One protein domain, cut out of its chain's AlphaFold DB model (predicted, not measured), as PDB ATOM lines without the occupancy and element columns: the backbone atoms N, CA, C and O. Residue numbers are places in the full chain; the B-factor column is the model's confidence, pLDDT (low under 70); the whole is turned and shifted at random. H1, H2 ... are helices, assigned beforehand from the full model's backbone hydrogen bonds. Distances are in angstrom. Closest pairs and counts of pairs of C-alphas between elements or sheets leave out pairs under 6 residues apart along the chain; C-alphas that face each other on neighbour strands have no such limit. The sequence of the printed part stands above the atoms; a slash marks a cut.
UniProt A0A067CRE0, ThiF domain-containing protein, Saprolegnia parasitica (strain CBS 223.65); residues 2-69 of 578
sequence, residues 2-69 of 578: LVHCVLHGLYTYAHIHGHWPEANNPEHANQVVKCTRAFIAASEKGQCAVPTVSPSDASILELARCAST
ATOM      1  N   LEU A   2     314.561 314.640 294.385       87.06
ATOM      2  CA  LEU A   2     314.658 315.069 295.804       87.06
ATOM      3  C   LEU A   2     315.617 316.258 296.005       87.06
ATOM      4  O   LEU A   2     315.178 317.330 296.408       87.06
ATOM      5  N   VAL A   3     316.901 316.078 295.677       89.88
ATOM      6  CA  VAL A   3     317.947 317.102 295.878       89.88
ATOM      7  C   VAL A   3     317.604 318.403 295.151       89.88
ATOM      8  O   VAL A   3     317.724 319.473 295.730       89.88
ATOM      9  N   HIS A   4     317.084 318.313 293.924       89.81
ATOM     10  CA  HIS A   4     316.644 319.476 293.152       89.81
ATOM     11  C   HIS A   4     315.580 320.305 293.892       89.81
ATOM     12  O   HIS A   4     315.729 321.515 294.028       89.81
ATOM     13  N   CYS A   5     314.539 319.655 294.428       90.25
ATOM     14  CA  CYS A   5     313.485 320.345 295.178       90.25
ATOM     15  C   CYS A   5     314.036 320.990 296.456       90.25
ATOM     16  O   CYS A   5     313.699 322.130 296.768       90.25
ATOM     17  N   VAL A   6     314.897 320.269 297.183       92.56
ATOM     18  CA  VAL A   6     315.499 320.783 298.419       92.56
ATOM     19  C   VAL A   6     316.421 321.965 298.138       92.56
ATOM     20  O   VAL A   6     316.359 322.941 298.874       92.56
ATOM     21  N   LEU A   7     317.209 321.938 297.059       92.19
ATOM     22  CA  LEU A   7     318.034 323.078 296.645       92.19
ATOM     23  C   LEU A   7     317.180 324.327 296.404       92.19
ATOM     24  O   LEU A   7     317.502 325.385 296.935       92.19
ATOM     25  N   HIS A   8     316.055 324.212 295.693       92.31
ATOM     26  CA  HIS A   8     315.123 325.334 295.534       92.31
ATOM     27  C   HIS A   8     314.557 325.823 296.874       92.31
ATOM     28  O   HIS A   8     314.470 327.032 297.097       92.31
ATOM     29  N   GLY A   9     314.221 324.908 297.786       94.19
ATOM     30  CA  GLY A   9     313.805 325.256 299.145       94.19
ATOM     31  C   GLY A   9     314.887 326.006 299.928       94.19
ATOM     32  O   GLY A   9     314.584 327.005 300.575       94.19
ATOM     33  N   LEU A  10     316.144 325.572 299.825       95.00
ATOM     34  CA  LEU A  10     317.294 326.207 300.468       95.00
ATOM     35  C   LEU A  10     317.595 327.594 299.881       95.00
ATOM     36  O   LEU A  10     317.792 328.536 300.642       95.00
ATOM     37  N   TYR A  11     317.570 327.751 298.553       95.25
ATOM     38  CA  TYR A  11     317.730 329.062 297.912       95.25
ATOM     39  C   TYR A  11     316.602 330.023 298.291       95.25
ATOM     40  O   TYR A  11     316.853 331.197 298.546       95.25
ATOM     41  N   THR A  12     315.365 329.525 298.374       96.25
ATOM     42  CA  THR A  12     314.211 330.323 298.809       96.25
ATOM     43  C   THR A  12     314.374 330.765 300.263       96.25
ATOM     44  O   THR A  12     314.185 331.940 300.564       96.25
ATOM     45  N   TYR A  13     314.790 329.857 301.152       96.88
ATOM     46  CA  TYR A  13     315.126 330.190 302.536       96.88
ATOM     47  C   TYR A  13     316.201 331.284 302.590       96.88
ATOM     48  O   TYR A  13     315.998 332.317 303.223       96.88
ATOM     49  N   ALA A  14     317.314 331.094 301.875       96.19
ATOM     50  CA  ALA A  14     318.424 332.039 301.881       96.19
ATOM     51  C   ALA A  14     318.020 333.417 301.341       96.19
ATOM     52  O   ALA A  14     318.457 334.437 301.867       96.19
ATOM     53  N   HIS A  15     317.141 333.457 300.340       96.62
ATOM     54  CA  HIS A  15     316.595 334.700 299.810       96.62
ATOM     55  C   HIS A  15     315.708 335.443 300.822       96.62
ATOM     56  O   HIS A  15     315.799 336.662 300.926       96.62
ATOM     57  N   ILE A  16     314.876 334.723 301.584       96.62
ATOM     58  CA  ILE A  16     313.968 335.310 302.585       96.62
ATOM     59  C   ILE A  16     314.731 335.797 303.822       96.62
ATOM     60  O   ILE A  16     314.429 336.865 304.350       96.62
ATOM     61  N   HIS A  17     315.697 335.011 304.299       95.50
ATOM     62  CA  HIS A  17     316.378 335.248 305.575       95.50
ATOM     63  C   HIS A  17     317.721 335.984 305.436       95.50
ATOM     64  O   HIS A  17     318.248 336.486 306.425       95.50
ATOM     65  N   GLY A  18     318.285 336.068 304.228       96.00
ATOM     66  CA  GLY A  18     319.582 336.705 303.970       96.00
ATOM     67  C   GLY A  18     320.800 335.866 304.379       96.00
ATOM     68  O   GLY A  18     321.928 336.345 304.281       96.00
ATOM     69  N   HIS A  19     320.602 334.623 304.825       92.75
ATOM     70  CA  HIS A  19     321.662 333.683 305.194       92.75
ATOM     71  C   HIS A  19     321.236 332.230 304.929       92.75
ATOM     72  O   HIS A  19     320.049 331.920 304.829       92.75
ATOM     73  N   TRP A  20     322.202 331.314 304.833       92.06
ATOM     74  CA  TRP A  20     321.920 329.875 304.753       92.06
ATOM     75  C   TRP A  20     321.393 329.335 306.093       92.06
ATOM     76  O   TRP A  20     321.717 329.896 307.145       92.06
ATOM     77  N   PRO A  21     320.580 328.260 306.093       93.06
ATOM     78  CA  PRO A  21     320.104 327.663 307.331       93.06
ATOM     79  C   PRO A  21     321.287 327.046 308.080       93.06
ATOM     80  O   PRO A  21     322.125 326.371 307.485       93.06
ATOM     81  N   GLU A  22     321.353 327.297 309.384       89.62
ATOM     82  CA  GLU A  22     322.450 326.856 310.238       89.62
ATOM     83  C   GLU A  22     322.459 325.331 310.343       89.62
ATOM     84  O   GLU A  22     321.411 324.682 310.449       89.62
ATOM     85  N   ALA A  23     323.659 324.755 310.339       87.62
ATOM     86  CA  ALA A  23     323.837 323.317 310.432       87.62
ATOM     87  C   ALA A  23     323.201 322.748 311.712       87.62
ATOM     88  O   ALA A  23     323.447 323.224 312.817       87.62
ATOM     89  N   ASN A  24     322.405 321.690 311.550       87.88
ATOM     90  CA  ASN A  24     321.660 321.012 312.621       87.88
ATOM     91  C   ASN A  24     320.670 321.884 313.428       87.88
ATOM     92  O   ASN A  24     320.149 321.405 314.433       87.88
ATOM     93  N   ASN A  25     320.332 323.099 312.977       89.38
ATOM     94  CA  ASN A  25     319.307 323.937 313.607       89.38
ATOM     95  C   ASN A  25     317.887 323.455 313.203       89.38
ATOM     96  O   ASN A  25     317.540 323.489 312.013       89.38
ATOM     97  N   PRO A  26     317.056 322.967 314.147       89.50
ATOM     98  CA  PRO A  26     315.769 322.359 313.820       89.50
ATOM     99  C   PRO A  26     314.732 323.385 313.349       89.50
ATOM    100  O   PRO A  26     313.932 323.074 312.462       89.50
ATOM    101  N   GLU A  27     314.739 324.607 313.881       93.00
ATOM    102  CA  GLU A  27     313.844 325.682 313.451       93.00
ATOM    103  C   GLU A  27     314.117 326.066 311.993       93.00
ATOM    104  O   GLU A  27     313.187 326.120 311.179       93.00
ATOM    105  N   HIS A  28     315.391 326.260 311.642       94.88
ATOM    106  CA  HIS A  28     315.803 326.611 310.283       94.88
ATOM    107  C   HIS A  28     315.475 325.465 309.315       94.88
ATOM    108  O   HIS A  28     314.883 325.690 308.258       94.88
ATOM    109  N   ALA A  29     315.750 324.213 309.699       93.56
ATOM    110  CA  ALA A  29     315.426 323.046 308.879       93.56
ATOM    111  C   ALA A  29     313.911 322.910 308.611       93.56
ATOM    112  O   ALA A  29     313.504 322.629 307.483       93.56
ATOM    113  N   ASN A  30     313.055 323.176 309.604       96.25
ATOM    114  CA  ASN A  30     311.598 323.169 309.423       96.25
ATOM    115  C   ASN A  30     311.110 324.288 308.486       96.25
ATOM    116  O   ASN A  30     310.145 324.103 307.739       96.25
ATOM    117  N   GLN A  31     311.769 325.448 308.480       96.38
ATOM    118  CA  GLN A  31     311.478 326.511 307.515       96.38
ATOM    119  C   GLN A  31     311.879 326.106 306.086       96.38
ATOM    120  O   GLN A  31     311.123 326.362 305.147       96.38
ATOM    121  N   VAL A  32     312.994 325.389 305.912       96.69
ATOM    122  CA  VAL A  32     313.387 324.814 304.610       96.69
ATOM    123  C   VAL A  32     312.357 323.802 304.108       96.69
ATOM    124  O   VAL A  32     312.039 323.802 302.916       96.69
ATOM    125  N   VAL A  33     311.776 322.979 304.990       96.56
ATOM    126  CA  VAL A  33     310.666 322.076 304.626       96.56
ATOM    127  C   VAL A  33     309.493 322.874 304.061       96.56
ATOM    128  O   VAL A  33     309.016 322.555 302.970       96.56
ATOM    129  N   LYS A  34     309.074 323.957 304.733       96.19
ATOM    130  CA  LYS A  34     307.995 324.834 304.243       96.19
ATOM    131  C   LYS A  34     308.313 325.416 302.861       96.19
ATOM    132  O   LYS A  34     307.474 325.331 301.966       96.19
ATOM    133  N   CYS A  35     309.527 325.935 302.665       95.38
ATOM    134  CA  CYS A  35     309.969 326.489 301.379       95.38
ATOM    135  C   CYS A  35     309.975 325.429 300.266       95.38
ATOM    136  O   CYS A  35     309.468 325.662 299.170       95.38
ATOM    137  N   THR A  36     310.483 324.231 300.565       94.31
ATOM    138  CA  THR A  36     310.532 323.101 299.624       94.31
ATOM    139  C   THR A  36     309.126 322.661 299.208       94.31
ATOM    140  O   THR A  36     308.860 322.451 298.026       94.31
ATOM    141  N   ARG A  37     308.196 322.553 300.166       92.56
ATOM    142  CA  ARG A  37     306.792 322.191 299.905       92.56
ATOM    143  C   ARG A  37     306.078 323.244 299.060       92.56
ATOM    144  O   ARG A  37     305.352 322.881 298.140       92.56
ATOM    145  N   ALA A  38     306.318 324.527 299.334       91.50
ATOM    146  CA  ALA A  38     305.773 325.621 298.535       91.50
ATOM    147  C   ALA A  38     306.265 325.563 297.079       91.50
ATOM    148  O   ALA A  38     305.459 325.697 296.158       91.50
ATOM    149  N   PHE A  39     307.557 325.287 296.863       90.31
ATOM    150  CA  PHE A  39     308.125 325.098 295.525       90.31
ATOM    151  C   PHE A  39     307.490 323.916 294.776       90.31
ATOM    152  O   PHE A  39     307.121 324.055 293.608       90.31
ATOM    153  N   ILE A  40     307.317 322.769 295.443       89.19
ATOM    154  CA  ILE A  40     306.667 321.588 294.848       89.19
ATOM    155  C   ILE A  40     305.228 321.928 294.437       89.19
ATOM    156  O   ILE A  40     304.867 321.741 293.277       89.19
ATOM    157  N   ALA A  41     304.444 322.525 295.340       87.75
ATOM    158  CA  ALA A  41     303.055 322.903 295.069       87.75
ATOM    159  C   ALA A  41     302.923 323.940 293.936       87.75
ATOM    160  O   ALA A  41     301.951 323.926 293.180       87.75
ATOM    161  N   ALA A  42     303.885 324.859 293.801       85.31
ATOM    162  CA  ALA A  42     303.925 325.805 292.687       85.31
ATOM    163  C   ALA A  42     304.276 325.116 291.357       85.31
ATOM    164  O   ALA A  42     303.678 325.424 290.326       85.31
ATOM    165  N   SER A  43     305.200 324.153 291.385       83.56
ATOM    166  CA  SER A  43     305.629 323.402 290.200       83.56
ATOM    167  C   SER A  43     304.509 322.523 289.634       83.56
ATOM    168  O   SER A  43     304.365 322.431 288.416       83.56
ATOM    169  N   GLU A  44     303.671 321.946 290.503       78.06
ATOM    170  CA  GLU A  44     302.476 321.178 290.111       78.06
ATOM    171  C   GLU A  44     301.468 322.043 289.348       78.06
ATOM    172  O   GLU A  44     300.904 321.613 288.343       78.06
ATOM    173  N   LYS A  45     301.284 323.295 289.782       75.75
ATOM    174  CA  LYS A  45     300.400 324.258 289.107       75.75
ATOM    175  C   LYS A  45     300.941 324.703 287.747       75.75
ATOM    176  O   LYS A  45     300.154 325.019 286.862       75.75
ATOM    177  N   GLY A  46     302.265 324.740 287.587       70.44
ATOM    178  CA  GLY A  46     302.946 325.203 286.376       70.44
ATOM    179  C   GLY A  46     303.115 324.158 285.268       70.44
ATOM    180  O   GLY A  46     303.748 324.476 284.267       70.44
ATOM    181  N   GLN A  47     302.600 322.931 285.432       60.94
ATOM    182  CA  GLN A  47     302.806 321.806 284.497       60.94
ATOM    183  C   GLN A  47     304.289 321.473 284.228       60.94
ATOM    184  O   GLN A  47     304.635 320.904 283.192       60.94
ATOM    185  N   CYS A  48     305.184 321.796 285.163       64.06
ATOM    186  CA  CYS A  48     306.575 321.357 285.103       64.06
ATOM    187  C   CYS A  48     306.684 319.881 285.512       64.06
ATOM    188  O   CYS A  48     305.818 319.347 286.200       64.06
ATOM    189  N   ALA A  49     307.771 319.205 285.131       63.03
ATOM    190  CA  ALA A  49     308.046 317.857 285.622       63.03
ATOM    191  C   ALA A  49     308.274 317.889 287.148       63.03
ATOM    192  O   ALA A  49     309.314 318.341 287.621       63.03
ATOM    193  N   VAL A  50     307.290 317.422 287.917       64.69
ATOM    194  CA  VAL A  50     307.329 317.285 289.386       64.69
ATOM    195  C   VAL A  50     307.750 315.852 289.744       64.69
ATOM    196  O   VAL A  50     307.552 314.945 288.929       64.69
ATOM    197  N   PRO A  51     308.369 315.588 290.916       64.81
ATOM    198  CA  PRO A  51     308.648 314.211 291.302       64.81
ATOM    199  C   PRO A  51     307.330 313.421 291.372       64.81
ATOM    200  O   PRO A  51     306.398 313.857 292.037       64.81
ATOM    201  N   THR A  52     307.265 312.235 290.759       65.62
ATOM    202  CA  THR A  52     306.112 311.319 290.889       65.62
ATOM    203  C   THR A  52     305.848 310.907 292.339       65.62
ATOM    204  O   THR A  52     304.722 310.572 292.690       65.62
ATOM    205  N   VAL A  53     306.881 310.949 293.186       73.00
ATOM    206  CA  VAL A  53     306.788 310.741 294.631       73.00
ATOM    207  C   VAL A  53     307.353 311.966 295.332       73.00
ATOM    208  O   VAL A  53     308.541 312.274 295.199       73.00
ATOM    209  N   SER A  54     306.510 312.656 296.098       78.44
ATOM    210  CA  SER A  54     306.953 313.800 296.885       78.44
ATOM    211  C   SER A  54     307.999 313.370 297.923       78.44
ATOM    212  O   SER A  54     307.810 312.357 298.600       78.44
ATOM    213  N   PRO A  55     309.083 314.141 298.114       85.62
ATOM    214  CA  PRO A  55     310.093 313.834 299.119       85.62
ATOM    215  C   PRO A  55     309.507 313.811 300.539       85.62
ATOM    216  O   PRO A  55     308.598 314.583 300.860       85.62
ATOM    217  N   SER A  56     310.031 312.919 301.386       91.25
ATOM    218  CA  SER A  56     309.653 312.847 302.803       91.25
ATOM    219  C   SER A  56     310.262 314.008 303.590       91.25
ATOM    220  O   SER A  56     311.363 314.464 303.271       91.25
ATOM    221  N   ASP A  57     309.586 314.454 304.651       92.69
ATOM    222  CA  ASP A  57     310.117 315.518 305.515       92.69
ATOM    223  C   ASP A  57     311.439 315.095 306.164       92.69
ATOM    224  O   ASP A  57     312.360 315.900 306.248       92.69
ATOM    225  N   ALA A  58     311.587 313.814 306.517       90.69
ATOM    226  CA  ALA A  58     312.838 313.273 307.041       90.69
ATOM    227  C   ALA A  58     314.010 313.474 306.064       90.69
ATOM    228  O   ALA A  58     315.072 313.936 306.472       90.69
ATOM    229  N   SER A  59     313.813 313.196 304.770       89.94
ATOM    230  CA  SER A  59     314.842 313.401 303.741       89.94
ATOM    231  C   SER A  59     315.169 314.881 303.514       89.94
ATOM    232  O   SER A  59     316.333 315.223 303.317       89.94
ATOM    233  N   ILE A  60     314.163 315.764 303.552       93.31
ATOM    234  CA  ILE A  60     314.374 317.215 303.408       93.31
ATOM    235  C   ILE A  60     315.162 317.751 304.602       93.31
ATOM    236  O   ILE A  60     316.152 318.454 304.418       93.31
ATOM    237  N   LEU A  61     314.757 317.382 305.819       92.44
ATOM    238  CA  LEU A  61     315.453 317.756 307.044       92.44
ATOM    239  C   LEU A  61     316.907 317.267 307.006       92.44
ATOM    240  O   LEU A  61     317.809 318.004 307.408       92.44
ATOM    241  N   GLU A  62     317.150 316.040 306.537       90.38
ATOM    242  CA  GLU A  62     318.490 315.447 306.459       90.38
ATOM    243  C   GLU A  62     319.431 316.192 305.513       90.38
ATOM    244  O   GLU A  62     320.610 316.345 305.816       90.38
ATOM    245  N   LEU A  63     318.919 316.726 304.408       91.69
ATOM    246  CA  LEU A  63     319.701 317.593 303.530       91.69
ATOM    247  C   LEU A  63     319.852 319.006 304.116       91.69
ATOM    248  O   LEU A  63     320.942 319.572 304.085       91.69
ATOM    249  N   ALA A  64     318.789 319.557 304.711       92.88
ATOM    250  CA  ALA A  64     318.794 320.905 305.279       92.88
ATOM    251  C   ALA A  64     319.811 321.073 306.418       92.88
ATOM    252  O   ALA A  64     320.433 322.127 306.523       92.88
ATOM    253  N   ARG A  65     320.047 320.031 307.231       89.56
ATOM    254  CA  ARG A  65     321.027 320.102 308.332       89.56
ATOM    255  C   ARG A  65     322.477 320.269 307.863       89.56
ATOM    256  O   ARG A  65     323.320 320.605 308.685       89.56
ATOM    257  N   CYS A  66     322.758 320.015 306.584       89.12
ATOM    258  CA  CYS A  66     324.090 320.104 305.984       89.12
ATOM    259  C   CYS A  66     324.273 321.374 305.136       89.12
ATOM    260  O   CYS A  66     325.292 321.529 304.477       89.12
ATOM    261  N   ALA A  67     323.278 322.262 305.077       88.00
ATOM    262  CA  ALA A  67     323.248 323.325 304.076       88.00
ATOM    263  C   ALA A  67     324.364 324.371 304.230       88.00
ATOM    264  O   ALA A  67     324.864 324.873 303.229       88.00
ATOM    265  N   SER A  68     324.750 324.701 305.466       87.12
ATOM    266  CA  SER A  68     325.804 325.680 305.756       87.12
ATOM    267  C   SER A  68     327.179 325.040 305.985       87.12
ATOM    268  O   SER A  68     328.025 325.643 306.651       87.12
ATOM    269  N   THR A  69     327.401 323.800 305.534       86.62
ATOM    270  CA  THR A  69     328.674 323.097 305.729       86.62
ATOM    271  C   THR A  69     329.408 322.870 304.417       86.62
ATOM    272  O   THR A  69     328.818 322.529 303.394       86.62
TER     273      THR A  69
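What this domain is: This is residues 2 to 69 of the 578 residues of the protein "ThiF domain-containing protein" of Saprolegnia parasitica (strain CBS 223.65) (UniProt A0A067CRE0). Two helices, H1 and the longer H2, cross as an X near their middles, and the short helix H3 packs on both of them. After H2 the link of residues 46 to 56 folds back to H3. The printed part has 68 residues with three named helices, in the order H1, H2, H3, and no named strand; the class is all helix. The whole is compact, with a radius of gyration of the C-alphas of 11.4 A, and spans 33 by 23 by 17 A.

How they stand to each other: H1, residues 2 to 17, touches H2, residues 26 to 45, with residues 31 to 40 of H2 alone. Their closest C-alphas, those of Gly 9 and Thr 36, are 3.9 A apart. The two run opposite ways at a steep tilt of 66 degrees. H3, residues 57 to 64, touches H1, the closest C-alphas being those of Val 6 and Ile 60, 6.2 A apart. H1 and H3 run the same way at a steep tilt of 63 degrees. H2 touches H3 with residues 29 to 36 of H2 alone, and the closest C-alphas, those of Ala 29 and Ala 64, are 5.4 A apart. These two run opposite ways at a steep tilt of 69 degrees, only just short of about perpendicular. The helix packing is mostly crossed, with 0 of the 3 touching pairs at a shallow tilt. In H1 and H3 every O i to N i+4 pair is within hydrogen-bond range; in H2 it is 15 of 16.

Where its parts are: H1 begins at C-alpha 2, (314.658, 315.069, 295.804), and is 22.5 A long. H2 begins at C-alpha 26, (315.769, 322.359, 313.820), and is 29.2 A long. H3, of 8 residues, ends at C-alpha 64, (318.794, 320.905, 305.279).

The domain as a whole: The C-alphas farthest apart, those of Asn 24 and Gln 47, are 33.9 A apart. The printed part has no cut. The link from H1 to H2 is short and that from H2 to H3 is long. The mean pLDDT of the printed part is 88.2, and residues 47 to 52 are under 70.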